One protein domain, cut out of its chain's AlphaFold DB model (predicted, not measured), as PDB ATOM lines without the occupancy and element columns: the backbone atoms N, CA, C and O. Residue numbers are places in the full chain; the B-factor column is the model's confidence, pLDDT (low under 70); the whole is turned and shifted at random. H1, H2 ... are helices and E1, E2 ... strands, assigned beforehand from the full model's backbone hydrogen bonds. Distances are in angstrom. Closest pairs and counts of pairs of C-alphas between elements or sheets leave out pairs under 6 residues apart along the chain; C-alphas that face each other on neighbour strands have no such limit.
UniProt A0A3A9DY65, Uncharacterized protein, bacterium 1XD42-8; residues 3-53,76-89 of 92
ATOM      1  N   THR A   3     128.190 105.815 159.534       84.69
ATOM      2  CA  THR A   3     129.559 106.291 159.327       84.69
ATOM      3  C   THR A   3     129.745 107.585 160.104       84.69
ATOM      4  O   THR A   3     128.976 108.523 159.906       84.69
ATOM      5  N   ILE A   4     130.744 107.630 160.985       80.81
ATOM      6  CA  ILE A   4     131.145 108.830 161.732       80.81
ATOM      7  C   ILE A   4     132.599 109.113 161.355       80.81
ATOM      8  O   ILE A   4     133.445 108.235 161.488       80.81
ATOM      9  N   ASP A   5     132.870 110.302 160.812       83.69
ATOM     10  CA  ASP A   5     134.210 110.736 160.378       83.69
ATOM     11  C   ASP A   5     134.937 109.745 159.445       83.69
ATOM     12  O   ASP A   5     136.155 109.604 159.468       83.69
ATOM     13  N   GLY A   6     134.174 109.042 158.600       83.00
ATOM     14  CA  GLY A   6     134.698 108.043 157.661       83.00
ATOM     15  C   GLY A   6     134.856 106.631 158.237       83.00
ATOM     16  O   GLY A   6     135.123 105.708 157.470       83.00
ATOM     17  N   ASN A   7     134.617 106.436 159.536       85.00
ATOM     18  CA  ASN A   7     134.683 105.132 160.194       85.00
ATOM     19  C   ASN A   7     133.295 104.493 160.304       85.00
ATOM     20  O   ASN A   7     132.314 105.159 160.642       85.00
ATOM     21  N   GLU A   8     133.204 103.191 160.024       88.06
ATOM     22  CA  GLU A   8     131.984 102.419 160.260       88.06
ATOM     23  C   GLU A   8     131.740 102.274 161.766       88.06
ATOM     24  O   GLU A   8     132.647 101.930 162.517       88.06
ATOM     25  N   VAL A   9     130.499 102.500 162.195       90.38
ATOM     26  CA  VAL A   9     130.058 102.326 163.583       90.38
ATOM     27  C   VAL A   9     128.710 101.609 163.651       90.38
ATOM     28  O   VAL A   9     127.900 101.611 162.707       90.38
ATOM     29  N   ILE A  10     128.430 101.017 164.809       90.00
ATOM     30  CA  ILE A  10     127.166 100.348 165.116       90.00
ATOM     31  C   ILE A  10     126.402 101.162 166.145       90.00
ATOM     32  O   ILE A  10     126.860 101.383 167.259       90.00
ATOM     33  N   LEU A  11     125.184 101.541 165.776       89.81
ATOM     34  CA  LEU A  11     124.221 102.146 166.681       89.81
ATOM     35  C   LEU A  11     123.202 101.085 167.085       89.81
ATOM     36  O   LEU A  11     122.515 100.522 166.224       89.81
ATOM     37  N   ARG A  12     123.100 100.805 168.384       89.12
ATOM     38  CA  ARG A  12     122.113  99.879 168.934       89.12
ATOM     39  C   ARG A  12     120.939 100.660 169.494       89.12
ATOM     40  O   ARG A  12     121.091 101.559 170.318       89.12
ATOM     41  N   PHE A  13     119.754 100.261 169.056       86.19
ATOM     42  CA  PHE A  13     118.492 100.788 169.545       86.19
ATOM     43  C   PHE A  13     117.769  99.686 170.299       86.19
ATOM     44  O   PHE A  13     117.727  98.536 169.855       86.19
ATOM     45  N   ASN A  14     117.149 100.038 171.419       82.25
ATOM     46  CA  ASN A  14     116.256  99.104 172.070       82.25
ATOM     47  C   ASN A  14     114.965  98.985 171.246       82.25
ATOM     48  O   ASN A  14     114.188  99.933 171.159       82.25
ATOM     49  N   ARG A  15     114.697  97.801 170.686       74.94
ATOM     50  CA  ARG A  15     113.460  97.543 169.935       74.94
ATOM     51  C   ARG A  15     112.201  97.819 170.765       74.94
ATOM     52  O   ARG A  15     111.202  98.260 170.212       74.94
ATOM     53  N   SER A  16     112.235  97.591 172.079       76.75
ATOM     54  CA  SER A  16     111.096  97.872 172.962       76.75
ATOM     55  C   SER A  16     110.922  99.359 173.289       76.75
ATOM     56  O   SER A  16     109.948  99.717 173.951       76.75
ATOM     57  N   ALA A  17     111.851 100.229 172.876       70.81
ATOM     58  CA  ALA A  17     111.709 101.674 173.048       70.81
ATOM     59  C   ALA A  17     110.675 102.274 172.079       70.81
ATOM     60  O   ALA A  17     110.109 103.327 172.369       70.81
ATOM     61  N   PHE A  18     110.375 101.593 170.968       74.88
ATOM     62  CA  PHE A  18     109.377 102.037 170.000       74.88
ATOM     63  C   PHE A  18     107.960 101.691 170.476       74.88
ATOM     64  O   PHE A  18     107.476 100.571 170.314       74.88
ATOM     65  N   ARG A  19     107.301 102.659 171.117       74.38
ATOM     66  CA  ARG A  19     105.889 102.573 171.532       74.38
ATOM     67  C   ARG A  19     104.971 103.130 170.439       74.38
ATOM     68  O   ARG A  19     105.443 103.750 169.493       74.38
ATOM     69  N   ASN A  20     103.659 102.925 170.573       77.62
ATOM     70  CA  ASN A  20     102.631 103.515 169.697       77.62
ATOM     71  C   ASN A  20     102.812 103.211 168.198       77.62
ATOM     72  O   ASN A  20     102.435 104.015 167.353       77.62
ATOM     73  N   SER A  21     103.393 102.052 167.876       79.62
ATOM     74  CA  SER A  21     103.644 101.613 166.498       79.62
ATOM     75  C   SER A  21     104.597 102.507 165.695       79.62
ATOM     76  O   SER A  21     104.600 102.428 164.469       79.62
ATOM     77  N   TYR A  22     105.433 103.318 166.355       82.00
ATOM     78  CA  TYR A  22     106.529 104.002 165.670       82.00
ATOM     79  C   TYR A  22     107.572 103.002 165.174       82.00
ATOM     80  O   TYR A  22     107.884 102.009 165.831       82.00
ATOM     81  N   THR A  23     108.135 103.287 164.008       84.31
ATOM     82  CA  THR A  23     109.217 102.512 163.404       84.31
ATOM     83  C   THR A  23     110.489 103.351 163.305       84.31
ATOM     84  O   THR A  23     110.472 104.566 163.496       84.31
ATOM     85  N   MET A  24     111.615 102.720 162.956       82.50
ATOM     86  CA  MET A  24     112.881 103.428 162.706       82.50
ATOM     87  C   MET A  24     112.737 104.540 161.656       82.50
ATOM     88  O   MET A  24     113.384 105.577 161.765       82.50
ATOM     89  N   SER A  25     111.854 104.349 160.672       86.12
ATOM     90  CA  SER A  25     111.575 105.316 159.604       86.12
ATOM     91  C   SER A  25     110.806 106.552 160.077       86.12
ATOM     92  O   SER A  25     110.730 107.543 159.347       86.12
ATOM     93  N   ASP A  26     110.218 106.505 161.272       84.62
ATOM     94  CA  ASP A  26     109.467 107.619 161.845       84.62
ATOM     95  C   ASP A  26     110.348 108.528 162.703       84.62
ATOM     96  O   ASP A  26     110.072 109.721 162.788       84.62
ATOM     97  N   LEU A  27     111.454 108.012 163.254       83.75
ATOM     98  CA  LEU A  27     112.368 108.774 164.119       83.75
ATOM     99  C   LEU A  27     112.869 110.087 163.497       83.75
ATOM    100  O   LEU A  27     112.826 111.104 164.188       83.75
ATOM    101  N   PRO A  28     113.269 110.140 162.207       83.44
ATOM    102  CA  PRO A  28     113.721 111.390 161.595       83.44
ATOM    103  C   PRO A  28     112.614 112.443 161.456       83.44
ATOM    104  O   PRO A  28     112.909 113.615 161.252       83.44
ATOM    105  N   LYS A  29     111.341 112.033 161.530       86.81
ATOM    106  CA  LYS A  29     110.174 112.923 161.435       86.81
ATOM    107  C   LYS A  29     109.740 113.458 162.803       86.81
ATOM    108  O   LYS A  29     108.859 114.309 162.865       86.81
ATOM    109  N   MET A  30     110.314 112.939 163.888       84.62
ATOM    110  CA  MET A  30     109.985 113.318 165.258       84.62
ATOM    111  C   MET A  30     110.995 114.340 165.793       84.62
ATOM    112  O   MET A  30     112.177 114.304 165.455       84.62
ATOM    113  N   GLN A  31     110.550 115.219 166.692       86.88
ATOM    114  CA  GLN A  31     111.451 116.094 167.445       86.88
ATOM    115  C   GLN A  31     112.095 115.317 168.602       86.88
ATOM    116  O   GLN A  31     111.599 115.309 169.729       86.88
ATOM    117  N   LEU A  32     113.188 114.616 168.295       85.56
ATOM    118  CA  LEU A  32     113.939 113.798 169.246       85.56
ATOM    119  C   LEU A  32     115.383 114.287 169.377       85.56
ATOM    120  O   LEU A  32     116.023 114.664 168.398       85.56
ATOM    121  N   THR A  33     115.910 114.206 170.594       87.81
ATOM    122  CA  THR A  33     117.342 114.296 170.875       87.81
ATOM    123  C   THR A  33     117.926 112.890 170.962       87.81
ATOM    124  O   THR A  33     117.367 112.016 171.629       87.81
ATOM    125  N   TYR A  34     119.053 112.678 170.284       88.56
ATOM    126  CA  TYR A  34     119.753 111.398 170.212       88.56
ATOM    127  C   TYR A  34     121.027 111.471 171.051       88.56
ATOM    128  O   TYR A  34     121.921 112.257 170.747       88.56
ATOM    129  N   TYR A  35     121.128 110.629 172.076       90.44
ATOM    130  CA  TYR A  35     122.364 110.454 172.837       90.44
ATOM    131  C   TYR A  35     122.975 109.101 172.495       90.44
ATOM    132  O   TYR A  35     122.366 108.070 172.769       90.44
ATOM    133  N   ALA A  36     124.163 109.110 171.893       91.44
ATOM    134  CA  ALA A  36     124.929 107.908 171.585       91.44
ATOM    135  C   ALA A  36     126.037 107.728 172.629       91.44
ATOM    136  O   ALA A  36     126.922 108.572 172.758       91.44
ATOM    137  N   ILE A  37     125.974 106.637 173.387       92.81
ATOM    138  CA  ILE A  37     126.925 106.322 174.456       92.81
ATOM    139  C   ILE A  37     127.857 105.239 173.937       92.81
ATOM    140  O   ILE A  37     127.385 104.156 173.598       92.81
ATOM    141  N   HIS A  38     129.159 105.516 173.868       92.81
ATOM    142  CA  HIS A  38     130.144 104.512 173.476       92.81
ATOM    143  C   HIS A  38     130.167 103.385 174.511       92.81
ATOM    144  O   HIS A  38     130.404 103.635 175.695       92.81
ATOM    145  N   VAL A  39     129.920 102.153 174.069       91.62
ATOM    146  CA  VAL A  39     129.857 100.979 174.953       91.62
ATOM    147  C   VAL A  39     131.007 100.004 174.742       91.62
ATOM    148  O   VAL A  39     131.256  99.171 175.610       91.62
ATOM    149  N   GLY A  40     131.723 100.102 173.622       90.31
ATOM    150  CA  GLY A  40     132.865  99.249 173.314       90.31
ATOM    151  C   GLY A  40     132.998  98.987 171.824       90.31
ATOM    152  O   GLY A  40     132.366  99.648 171.009       90.31
ATOM    153  N   GLN A  41     133.797  97.983 171.483       90.56
ATOM    154  CA  GLN A  41     134.131  97.624 170.110       90.56
ATOM    155  C   GLN A  41     133.751  96.174 169.820       90.56
ATOM    156  O   GLN A  41     133.742  95.327 170.718       90.56
ATOM    157  N   ILE A  42     133.426  95.888 168.563       87.31
ATOM    158  CA  ILE A  42     133.170  94.533 168.082       87.31
ATOM    159  C   ILE A  42     133.937  94.273 166.791       87.31
ATOM    160  O   ILE A  42     134.011  95.120 165.908       87.31
ATOM    161  N   GLU A  43     134.483  93.071 166.660       85.31
ATOM    162  CA  GLU A  43     135.103  92.636 165.417       85.31
ATOM    163  C   GLU A  43     134.040  92.491 164.315       85.31
ATOM    164  O   GLU A  43     133.022  91.817 164.506       85.31
ATOM    165  N   LYS A  44     134.285  93.053 163.125       77.31
ATOM    166  CA  LYS A  44     133.376  92.930 161.968       77.31
ATOM    167  C   LYS A  44     133.013  91.475 161.638       77.31
ATOM    168  O   LYS A  44     131.873  91.187 161.271       77.31
ATOM    169  N   SER A  45     133.943  90.541 161.841       75.25
ATOM    170  CA  SER A  45     133.739  89.099 161.651       75.25
ATOM    171  C   SER A  45     132.705  88.491 162.604       75.25
ATOM    172  O   SER A  45     132.160  87.428 162.316       75.25
ATOM    173  N   ALA A  46     132.435  89.114 163.756       69.00
ATOM    174  CA  ALA A  46     131.415  88.662 164.705       69.00
ATOM    175  C   ALA A  46     129.983  89.019 164.265       69.00
ATOM    176  O   ALA A  46     129.028  88.464 164.798       69.00
ATOM    177  N   LEU A  47     129.831  89.905 163.274       70.50
ATOM    178  CA  LEU A  47     128.541  90.319 162.704       70.50
ATOM    179  C   LEU A  47     128.126  89.475 161.489       70.50
ATOM    180  O   LEU A  47     127.087  89.731 160.882       70.50
ATOM    181  N   GLN A  48     128.950  88.507 161.083       68.69
ATOM    182  CA  GLN A  48     128.628  87.623 159.969       68.69
ATOM    183  C   GLN A  48     127.483  86.680 160.346       68.69
ATOM    184  O   GLN A  48     127.578  85.928 161.314       68.69
ATOM    185  N   VAL A  49     126.437  86.666 159.517       64.12
ATOM    186  CA  VAL A  49     125.238  85.822 159.677       64.12
ATOM    187  C   VAL A  49     125.593  84.335 159.819       64.12
ATOM    188  O   VAL A  49     124.921  83.597 160.530       64.12
ATOM    189  N   GLN A  50     126.694  83.878 159.211       63.97
ATOM    190  CA  GLN A  50     127.177  82.499 159.359       63.97
ATOM    191  C   GLN A  50     127.461  82.125 160.827       63.97
ATOM    192  O   GLN A  50     127.197  80.991 161.222       63.97
ATOM    193  N   LYS A  51     127.921  83.079 161.650       61.31
ATOM    194  CA  LYS A  51     128.178  82.868 163.083       61.31
ATOM    195  C   LYS A  51     126.909  82.889 163.942       61.31
ATOM    196  O   LYS A  51     126.930  82.336 165.040       61.31
ATOM    197  N   GLU A  52     125.791  83.441 163.458       58.91
ATOM    198  CA  GLU A  52     124.502  83.386 164.174       58.91
ATOM    199  C   GLU A  52     123.995  81.939 164.318       58.91
ATOM    200  O   GLU A  52     123.366  81.593 165.318       58.91
ATOM    201  N   PHE A  53     124.336  81.060 163.368       61.03
ATOM    202  CA  PHE A  53     124.000  79.632 163.410       61.03
ATOM    203  C   PHE A  53     124.930  78.807 164.315       61.03
ATOM    204  O   PHE A  53     124.552  77.730 164.782       61.03
ATOM    205  N   ALA A  76     141.781  92.972 161.707       54.78
ATOM    206  CA  ALA A  76     140.577  92.935 162.515       54.78
ATOM    207  C   ALA A  76     140.022  94.359 162.525       54.78
ATOM    208  O   ALA A  76     140.554  95.251 163.181       54.78
ATOM    209  N   THR A  77     139.008  94.601 161.696       71.06
ATOM    210  CA  THR A  77     138.319  95.887 161.651       71.06
ATOM    211  C   THR A  77     137.397  95.908 162.857       71.06
ATOM    212  O   THR A  77     136.280  95.388 162.829       71.06
ATOM    213  N   GLU A  78     137.942  96.392 163.968       83.06
ATOM    214  CA  GLU A  78     137.181  96.702 165.168       83.06
ATOM    215  C   GLU A  78     136.231  97.858 164.845       83.06
ATOM    216  O   GLU A  78     136.627  98.875 164.277       83.06
ATOM    217  N   ILE A  79     134.951  97.657 165.142       89.00
ATOM    218  CA  ILE A  79     133.872  98.603 164.876       89.00
ATOM    219  C   ILE A  79     133.350  99.103 166.215       89.00
ATOM    220  O   ILE A  79     132.931  98.304 167.057       89.00
ATOM    221  N   ASP A  80     133.325 100.421 166.393       90.81
ATOM    222  CA  ASP A  80     132.785 101.037 167.601       90.81
ATOM    223  C   ASP A  80     131.271 100.826 167.699       90.81
ATOM    224  O   ASP A  80     130.515 100.965 166.728       90.81
ATOM    225  N   VAL A  81     130.816 100.525 168.908       92.06
ATOM    226  CA  VAL A  81     129.422 100.264 169.247       92.06
ATOM    227  C   VAL A  81     128.934 101.341 170.205       92.06
ATOM    228  O   VAL A  81     129.566 101.635 171.222       92.06
ATOM    229  N   TYR A  82     127.762 101.885 169.898       92.62
ATOM    230  CA  TYR A  82     127.092 102.890 170.706       92.62
ATOM    231  C   TYR A  82     125.664 102.463 171.030       92.62
ATOM    232  O   TYR A  82     124.912 102.060 170.140       92.62
ATOM    233  N   ASP A  83     125.267 102.615 172.291       91.12
ATOM    234  CA  ASP A  83     123.864 102.516 172.691       91.12
ATOM    235  C   ASP A  83     123.194 103.877 172.541       91.12
ATOM    236  O   ASP A  83     123.704 104.892 173.021       91.12
ATOM    237  N   VAL A  84     122.049 103.896 171.857       90.06
ATOM    238  CA  VAL A  84     121.320 105.131 171.571       90.06
ATOM    239  C   VAL A  84     120.125 105.279 172.504       90.06
ATOM    240  O   VAL A  84     119.219 104.441 172.528       90.06
ATOM    241  N   VAL A  85     120.098 106.393 173.231       89.19
ATOM    242  CA  VAL A  85     118.953 106.844 174.023       89.19
ATOM    243  C   VAL A  85     118.214 107.928 173.246       89.19
ATOM    244  O   VAL A  85     118.799 108.932 172.837       89.19
ATOM    245  N   LEU A  86     116.916 107.706 173.045       86.56
ATOM    246  CA  LEU A  86     116.011 108.630 172.367       86.56
ATOM    247  C   LEU A  86     115.252 109.445 173.413       86.56
ATOM    248  O   LEU A  86     114.548 108.871 174.246       86.56
ATOM    249  N   VAL A  87     115.374 110.770 173.362       85.00
ATOM    250  CA  VAL A  87     114.671 111.688 174.265       85.00
ATOM    251  C   VAL A  87     113.745 112.568 173.438       85.00
ATOM    252  O   VAL A  87     114.208 113.352 172.616       85.00
ATOM    253  N   GLY A  88     112.435 112.422 173.624       79.25
ATOM    254  CA  GLY A  88     111.441 113.287 172.986       79.25
ATOM    255  C   GLY A  88     111.077 114.481 173.854       79.25
ATOM    256  O   GLY A  88     111.162 114.411 175.080       79.25
ATOM    257  N   VAL A  89     110.655 115.569 173.214       68.25
ATOM    258  CA  VAL A  89     110.039 116.704 173.907       68.25
ATOM    259  C   VAL A  89     108.556 116.413 174.148       68.25
ATOM    260  O   VAL A  89     107.827 116.037 173.233       68.25
TER     261      VAL A  89
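Overview. This is residues 3 to 53 and 76 to 89 of the 92 residues of an uncharacterized protein of bacterium 1XD42-8 (UniProt A0A3A9DY65). A narrow, strongly twisted ribbon of two long antiparallel strands, E2 and E3, makes the longest axis, with the short strand E1 beside E3. Two very short helices, H1 and H2, make a tail from the end of E2, where residues 47 to 53 stick out, and a long unnamed link, residues 13 to 31, loops from the end of E1 to the start of E2. The printed part has 65 residues with two named helices and three named strands, in the order E1, E2, H1, H2, E3. The sheet is mixed, with the order E1, E3, E2, and the class is mixed, helices and strands. The whole is loose, with a radius of gyration of the C-alphas of 14.1 A and spans of 40 by 30 by 18 A.

Arrangement. The inner strand is E3, residues 78 to 88. Its antiparallel neighbour is the edge strand E2, residues 32 to 43, at 160 degrees between their directions; N 33 and O 87 are 2.8 A apart and N 81 and O 40 are 2.8 A apart, both within hydrogen-bond range. E2 bends by 67 degrees at residue 40. The other edge strand, E1, residues 7 to 12, is parallel to E3 at 48 degrees; N 10 and O 80, and N 82 and O 10, are each 2.8 A apart, within hydrogen-bond range. Residues 3 to 4 pair antiparallel with residues 7 to 8 of E1. H1, residues 44 to 47, only grazes the sheet, with its residues 44 to 46; the closest C-alphas of H1 and E3 are those of Lys 44 and Glu 78, 6.2 A apart. H2, residues 49 to 52, is not on the sheet, and H1 and H2 meet only through their link. H2 is apart from E1 and from E2. Both helices are too short for an O i to N i+4 pair, and in each the one O i to N i+3 pair is within range.

Along the chain. E3, residues 78 to 88, is 31.6 A long and ends at C-alpha 88, (111.441, 113.287, 172.986). E2, residues 32 to 43, is 30.2 A long and begins at C-alpha 32, (113.939, 113.798, 169.246). E1, residues 7 to 12, is 16.2 A long and begins at C-alpha 7, (134.683, 105.132, 160.194). H1, residues 44 to 47, measures 5.5 A, and H2, residues 49 to 52, measures 5.2 A.

Size, cuts and confidence. The two C-alphas farthest apart are those of Phe 53 and Val 89, 41.0 A. Residues 54 to 75 are not printed, and C-alphas 53 and 76 are 21.3 A apart across the cut. The link from E1 to E2, 19 residues, is long. Mean pLDDT of the printed part is 81.8; it is under 70 at residues 46, 48 to 53, 76 and 89.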